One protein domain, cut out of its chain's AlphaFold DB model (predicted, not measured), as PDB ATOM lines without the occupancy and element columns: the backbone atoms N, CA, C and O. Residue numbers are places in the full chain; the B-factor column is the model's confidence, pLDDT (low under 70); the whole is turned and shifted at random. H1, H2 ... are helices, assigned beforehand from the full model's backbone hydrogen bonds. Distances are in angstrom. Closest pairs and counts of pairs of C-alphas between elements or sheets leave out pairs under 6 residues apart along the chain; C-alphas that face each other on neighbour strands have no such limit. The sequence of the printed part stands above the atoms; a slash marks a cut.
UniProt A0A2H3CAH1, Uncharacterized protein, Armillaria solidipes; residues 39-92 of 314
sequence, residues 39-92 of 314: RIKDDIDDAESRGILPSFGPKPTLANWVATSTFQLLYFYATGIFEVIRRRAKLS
ATOM      1  N   ARG A  39     389.866 364.182 402.213       75.81
ATOM      2  CA  ARG A  39     388.692 365.067 402.267       75.81
ATOM      3  C   ARG A  39     387.427 364.306 402.661       75.81
ATOM      4  O   ARG A  39     386.748 364.718 403.582       75.81
ATOM      5  N   ILE A  40     387.172 363.159 402.023       71.88
ATOM      6  CA  ILE A  40     386.015 362.306 402.343       71.88
ATOM      7  C   ILE A  40     386.064 361.848 403.803       71.88
ATOM      8  O   ILE A  40     385.045 361.846 404.482       71.88
ATOM      9  N   LYS A  41     387.247 361.468 404.293       78.50
ATOM     10  CA  LYS A  41     387.428 361.081 405.691       78.50
ATOM     11  C   LYS A  41     387.141 362.243 406.643       78.50
ATOM     12  O   LYS A  41     386.401 362.051 407.598       78.50
ATOM     13  N   ASP A  42     387.701 363.419 406.365       80.81
ATOM     14  CA  ASP A  42     387.496 364.613 407.187       80.81
ATOM     15  C   ASP A  42     386.004 365.021 407.204       80.81
ATOM     16  O   ASP A  42     385.486 365.387 408.256       80.81
ATOM     17  N   ASP A  43     385.293 364.877 406.079       77.19
ATOM     18  CA  ASP A  43     383.850 365.143 405.969       77.19
ATOM     19  C   ASP A  43     383.000 364.124 406.759       77.19
ATOM     20  O   ASP A  43     382.009 364.501 407.387       77.19
ATOM     21  N   ILE A  44     383.377 362.838 406.753       74.06
ATOM     22  CA  ILE A  44     382.710 361.790 407.548       74.06
ATOM     23  C   ILE A  44     382.936 362.037 409.043       74.06
ATOM     24  O   ILE A  44     381.975 362.021 409.810       74.06
ATOM     25  N   ASP A  45     384.178 362.320 409.445       77.69
ATOM     26  CA  ASP A  45     384.536 362.599 410.838       77.69
ATOM     27  C   ASP A  45     383.813 363.875 411.347       77.69
ATOM     28  O   ASP A  45     383.296 363.897 412.468       77.69
ATOM     29  N   ASP A  46     383.697 364.925 410.519       81.56
ATOM     30  CA  ASP A  46     382.925 366.141 410.835       81.56
ATOM     31  C   ASP A  46     381.420 365.840 410.963       81.56
ATOM     32  O   ASP A  46     380.782 366.282 411.922       81.56
ATOM     33  N   ALA A  47     380.849 365.037 410.063       76.12
ATOM     34  CA  ALA A  47     379.439 364.648 410.114       76.12
ATOM     35  C   ALA A  47     379.100 363.758 411.328       76.12
ATOM     36  O   ALA A  47     378.050 363.948 411.950       76.12
ATOM     37  N   GLU A  48     379.983 362.832 411.712       78.25
ATOM     38  CA  GLU A  48     379.858 362.054 412.953       78.25
ATOM     39  C   GLU A  48     379.930 362.966 414.186       78.25
ATOM     40  O   GLU A  48     379.086 362.863 415.078       78.25
ATOM     41  N   SER A  49     380.867 363.924 414.212       80.44
ATOM     42  CA  SER A  49     381.020 364.862 415.338       80.44
ATOM     43  C   SER A  49     379.786 365.742 415.566       80.44
ATOM     44  O   SER A  49     379.466 366.108 416.698       80.44
ATOM     45  N   ARG A  50     379.057 366.048 414.488       78.50
ATOM     46  CA  ARG A  50     377.817 366.834 414.509       78.50
ATOM     47  C   ARG A  50     376.574 365.985 414.787       78.50
ATOM     48  O   ARG A  50     375.473 366.531 414.801       78.50
ATOM     49  N   GLY A  51     376.728 364.673 414.985       74.75
ATOM     50  CA  GLY A  51     375.623 363.737 415.209       74.75
ATOM     51  C   GLY A  51     374.735 363.528 413.979       74.75
ATOM     52  O   GLY A  51     373.581 363.130 414.114       74.75
ATOM     53  N   ILE A  52     375.248 363.832 412.785       73.81
ATOM     54  CA  ILE A  52     374.532 363.676 411.513       73.81
ATOM     55  C   ILE A  52     374.600 362.213 411.043       73.81
ATOM     56  O   ILE A  52     373.640 361.701 410.465       73.81
ATOM     57  N   LEU A  53     375.720 361.536 411.322       69.25
ATOM     58  CA  LEU A  53     375.941 360.115 411.047       69.25
ATOM     59  C   LEU A  53     375.912 359.281 412.340       69.25
ATOM     60  O   LEU A  53     376.475 359.708 413.349       69.25
ATOM     61  N   PRO A  54     375.314 358.073 412.330       67.69
ATOM     62  CA  PRO A  54     375.461 357.122 413.430       67.69
ATOM     63  C   PRO A  54     376.904 356.591 413.509       67.69
ATOM     64  O   PRO A  54     377.447 356.094 412.518       67.69
ATOM     65  N   SER A  55     377.519 356.658 414.697       64.12
ATOM     66  CA  SER A  55     378.868 356.122 414.927       64.12
ATOM     67  C   SER A  55     378.814 354.600 415.089       64.12
ATOM     68  O   SER A  55     378.263 354.094 416.073       64.12
ATOM     69  N   PHE A  56     379.398 353.851 414.157       56.53
ATOM     70  CA  PHE A  56     379.437 352.391 414.232       56.53
ATOM     71  C   PHE A  56     380.787 351.893 414.767       56.53
ATOM     72  O   PHE A  56     381.710 351.661 413.998       56.53
ATOM     73  N   GLY A  57     380.866 351.658 416.082       64.50
ATOM     74  CA  GLY A  57     381.837 350.744 416.707       64.50
ATOM     75  C   GLY A  57     383.340 350.985 416.432       64.50
ATOM     76  O   GLY A  57     383.745 352.057 415.986       64.50
ATOM     77  N   PRO A  58     384.216 350.016 416.775       62.62
ATOM     78  CA  PRO A  58     385.665 350.182 416.668       62.62
ATOM     79  C   PRO A  58     386.128 350.331 415.213       62.62
ATOM     80  O   PRO A  58     385.644 349.642 414.316       62.62
ATOM     81  N   LYS A  59     387.114 351.216 415.007       56.44
ATOM     82  CA  LYS A  59     387.637 351.593 413.685       56.44
ATOM     83  C   LYS A  59     388.146 350.356 412.926       56.44
ATOM     84  O   LYS A  59     389.090 349.715 413.395       56.44
ATOM     85  N   PRO A  60     387.548 350.011 411.778       57.31
ATOM     86  CA  PRO A  60     387.834 348.754 411.107       57.31
ATOM     87  C   PRO A  60     389.059 348.842 410.177       57.31
ATOM     88  O   PRO A  60     389.571 349.917 409.867       57.31
ATOM     89  N   THR A  61     389.534 347.680 409.719       66.75
ATOM     90  CA  THR A  61     390.563 347.515 408.675       66.75
ATOM     91  C   THR A  61     390.225 348.310 407.408       66.75
ATOM     92  O   THR A  61     389.057 348.495 407.101       66.75
ATOM     93  N   LEU A  62     391.227 348.716 406.618       63.62
ATOM     94  CA  LEU A  62     391.073 349.602 405.443       63.62
ATOM     95  C   LEU A  62     389.929 349.198 404.483       63.62
ATOM     96  O   LEU A  62     389.143 350.049 404.080       63.62
ATOM     97  N   ALA A  63     389.783 347.905 404.169       61.72
ATOM     98  CA  ALA A  63     388.700 347.396 403.317       61.72
ATOM     99  C   ALA A  63     387.312 347.485 403.983       61.72
ATOM    100  O   ALA A  63     386.343 347.921 403.362       61.72
ATOM    101  N   ASN A  64     387.231 347.137 405.267       64.88
ATOM    102  CA  ASN A  64     386.005 347.238 406.052       64.88
ATOM    103  C   ASN A  64     385.633 348.701 406.330       64.88
ATOM    104  O   ASN A  64     384.452 348.998 406.386       64.88
ATOM    105  N   TRP A  65     386.613 349.609 406.429       63.91
ATOM    106  CA  TRP A  65     386.403 351.052 406.574       63.91
ATOM    107  C   TRP A  65     385.778 351.660 405.326       63.91
ATOM    108  O   TRP A  65     384.835 352.439 405.443       63.91
ATOM    109  N   VAL A  66     386.250 351.278 404.136       65.62
ATOM    110  CA  VAL A  66     385.622 351.705 402.878       65.62
ATOM    111  C   VAL A  66     384.184 351.192 402.810       65.62
ATOM    112  O   VAL A  66     383.292 351.974 402.502       65.62
ATOM    113  N   ALA A  67     383.937 349.927 403.169       66.44
ATOM    114  CA  ALA A  67     382.590 349.362 403.189       66.44
ATOM    115  C   ALA A  67     381.668 350.036 404.227       66.44
ATOM    116  O   ALA A  67     380.542 350.398 403.905       66.44
ATOM    117  N   THR A  68     382.120 350.268 405.464       67.25
ATOM    118  CA  THR A  68     381.307 350.975 406.470       67.25
ATOM    119  C   THR A  68     381.063 352.428 406.083       67.25
ATOM    120  O   THR A  68     379.949 352.906 406.260       67.25
ATOM    121  N   SER A  69     382.049 353.104 405.486       66.88
ATOM    122  CA  SER A  69     381.913 354.493 405.023       66.88
ATOM    123  C   SER A  69     380.906 354.614 403.879       66.88
ATOM    124  O   SER A  69     380.097 355.541 403.861       66.88
ATOM    125  N   THR A  70     380.905 353.670 402.929       68.94
ATOM    126  CA  THR A  70     379.921 353.660 401.836       68.94
ATOM    127  C   THR A  70     378.513 353.375 402.350       68.94
ATOM    128  O   THR A  70     377.580 354.063 401.939       68.94
ATOM    129  N   PHE A  71     378.342 352.437 403.290       73.06
ATOM    130  CA  PHE A  71     377.044 352.191 403.926       73.06
ATOM    131  C   PHE A  71     376.571 353.369 404.794       73.06
ATOM    132  O   PHE A  71     375.383 353.682 404.772       73.06
ATOM    133  N   GLN A  72     377.469 354.058 405.508       69.25
ATOM    134  CA  GLN A  72     377.151 355.265 406.284       69.25
ATOM    135  C   GLN A  72     376.673 356.406 405.384       69.25
ATOM    136  O   GLN A  72     375.629 356.999 405.653       69.25
ATOM    137  N   LEU A  73     377.388 356.678 404.286       72.50
ATOM    138  CA  LEU A  73     376.952 357.666 403.299       72.50
ATOM    139  C   LEU A  73     375.606 357.270 402.691       72.50
ATOM    140  O   LEU A  73     374.708 358.103 402.613       72.50
ATOM    141  N   LEU A  74     375.434 356.005 402.296       72.50
ATOM    142  CA  LEU A  74     374.176 355.522 401.729       72.50
ATOM    143  C   LEU A  74     373.012 355.691 402.714       72.50
ATOM    144  O   LEU A  74     371.959 356.194 402.329       72.50
ATOM    145  N   TYR A  75     373.208 355.326 403.984       75.75
ATOM    146  CA  TYR A  75     372.218 355.509 405.042       75.75
ATOM    147  C   TYR A  75     371.891 356.990 405.265       75.75
ATOM    148  O   TYR A  75     370.719 357.344 405.386       75.75
ATOM    149  N   PHE A  76     372.897 357.867 405.266       75.44
ATOM    150  CA  PHE A  76     372.706 359.311 405.374       75.44
ATOM    151  C   PHE A  76     371.907 359.884 404.210       75.44
ATOM    152  O   PHE A  76     370.930 360.593 404.439       75.44
ATOM    153  N   TYR A  77     372.267 359.544 402.971       75.62
ATOM    154  CA  TYR A  77     371.534 360.000 401.794       75.62
ATOM    155  C   TYR A  77     370.111 359.438 401.764       75.62
ATOM    156  O   TYR A  77     369.178 360.187 401.492       75.62
ATOM    157  N   ALA A  78     369.912 358.166 402.120       73.88
ATOM    158  CA  ALA A  78     368.579 357.575 402.230       73.88
ATOM    159  C   ALA A  78     367.736 358.297 403.295       73.88
ATOM    160  O   ALA A  78     366.619 358.732 403.014       73.88
ATOM    161  N   THR A  79     368.288 358.502 404.492       77.44
ATOM    162  CA  THR A  79     367.623 359.215 405.594       77.44
ATOM    163  C   THR A  79     367.328 360.670 405.222       77.44
ATOM    164  O   THR A  79     366.241 361.172 405.500       77.44
ATOM    165  N   GLY A  80     368.254 361.336 404.528       78.19
ATOM    166  CA  GLY A  80     368.077 362.684 403.995       78.19
ATOM    167  C   GLY A  80     366.951 362.765 402.964       78.19
ATOM    168  O   GLY A  80     366.121 363.668 403.046       78.19
ATOM    169  N   ILE A  81     366.858 361.799 402.043       77.94
ATOM    170  CA  ILE A  81     365.748 361.693 401.084       77.94
ATOM    171  C   ILE A  81     364.415 361.532 401.827       77.94
ATOM    172  O   ILE A  81     363.472 362.273 401.546       77.94
ATOM    173  N   PHE A  82     364.334 360.636 402.818       78.50
ATOM    174  CA  PHE A  82     363.121 360.461 403.626       78.50
ATOM    175  C   PHE A  82     362.731 361.733 404.388       78.50
ATOM    176  O   PHE A  82     361.552 362.082 404.445       78.50
ATOM    177  N   GLU A  83     363.700 362.461 404.939       78.69
ATOM    178  CA  GLU A  83     363.447 363.709 405.655       78.69
ATOM    179  C   GLU A  83     363.000 364.836 404.708       78.69
ATOM    180  O   GLU A  83     362.101 365.607 405.047       78.69
ATOM    181  N   VAL A  84     363.539 364.902 403.486       79.25
ATOM    182  CA  VAL A  84     363.060 365.815 402.434       79.25
ATOM    183  C   VAL A  84     361.617 365.488 402.045       79.25
ATOM    184  O   VAL A  84     360.791 366.399 401.955       79.25
ATOM    185  N   ILE A  85     361.286 364.204 401.875       77.31
ATOM    186  CA  ILE A  85     359.915 363.748 401.600       77.31
ATOM    187  C   ILE A  85     358.982 364.136 402.757       77.31
ATOM    188  O   ILE A  85     357.926 364.729 402.530       77.31
ATOM    189  N   ARG A  86     359.391 363.893 404.009       80.69
ATOM    190  CA  ARG A  86     358.616 364.250 405.208       80.69
ATOM    191  C   ARG A  86     358.398 365.759 405.333       80.69
ATOM    192  O   ARG A  86     357.294 366.188 405.652       80.69
ATOM    193  N   ARG A  87     359.425 366.583 405.105       78.69
ATOM    194  CA  ARG A  87     359.305 368.055 405.146       78.69
ATOM    195  C   ARG A  87     358.408 368.575 404.035       78.69
ATOM    196  O   ARG A  87     357.626 369.489 404.274       78.69
ATOM    197  N   ARG A  88     358.458 367.957 402.854       71.94
ATOM    198  CA  ARG A  88     357.517 368.244 401.767       71.94
ATOM    199  C   ARG A  88     356.076 367.934 402.128       71.94
ATOM    200  O   ARG A  88     355.215 368.737 401.798       71.94
ATOM    201  N   ALA A  89     355.817 366.841 402.840       73.19
ATOM    202  CA  ALA A  89     354.470 366.536 403.323       73.19
ATOM    203  C   ALA A  89     353.925 367.604 404.295       73.19
ATOM    204  O   ALA A  89     352.717 367.712 404.462       73.19
ATOM    205  N   LYS A  90     354.805 368.400 404.922       73.00
ATOM    206  CA  LYS A  90     354.444 369.482 405.854       73.00
ATOM    207  C   LYS A  90     354.343 370.865 405.203       73.00
ATOM    208  O   LYS A  90     353.844 371.787 405.843       73.00
ATOM    209  N   LEU A  91     354.851 371.048 403.985       74.00
ATOM    210  CA  LEU A  91     354.697 372.305 403.256       74.00
ATOM    211  C   LEU A  91     353.234 372.431 402.819       74.00
ATOM    212  O   LEU A  91     352.705 371.512 402.200       74.00
ATOM    213  N   SER A  92     352.591 373.558 403.145       61.34
ATOM    214  CA  SER A  92     351.244 373.850 402.646       61.34
ATOM    215  C   SER A  92     351.276 373.848 401.119       61.34
ATOM    216  O   SER A  92     351.967 374.665 400.513       61.34
TER     217      SER A  92
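Overview. This is residues 39 to 92 of the 314 residues of an uncharacterized protein of Armillaria solidipes (UniProt A0A2H3CAH1). What shape do these atoms make? One long helix, H2, makes the long axis, and a short helix, H1, is set at a steep slant over its first half with hardly any contact; residues 50 to 61 loop back from the end of H1 to the start of H2. The far end of H2 sticks out with the last residues, 81 to 92. What is it built of? The printed part has 54 residues, with two named helices, H1 then H2, and no named strand, and its class is all helix. How compact is it? It is loose, with a radius of gyration of the C-alphas of 13.6 A and spans of 47 by 21 by 18 A.

Arrangement. How near do the helices come? H1, residues 39 to 49, and H2, residues 62 to 90, are close but not clearly touching, with 1 pair of C-alphas within 8 A. Their closest C-alphas, those of Ile 44 and Ser 69, are 7.8 A apart. How do they run? They run the same way at a steep tilt of 60 degrees. What do the backbones show? In H1 and H2 every O i to N i+4 pair is within hydrogen-bond range.

Along the chain. Where is H1? It begins at C-alpha 39 (388.692, 365.067, 402.267) and measures 15.2 A from first to last C-alpha. Where is H2? It measures 41.7 A, from C-alpha 62 (391.073, 349.602, 405.443) to C-alpha 90 (354.444, 369.482, 405.854).

Size, cuts and confidence. How large is it? The two C-alphas farthest apart, those of Thr 61 and Ser 92, are 47.7 A apart; without residues 81 to 92, which stand free, the body spans 27 by 21 by 19 A. Is anything cut or long? The printed part has no cut, and the link from H1 to H2, 12 residues, is long. Where is confidence low? The model's pLDDT is under 70 at residues 53 to 70, 72 and 92.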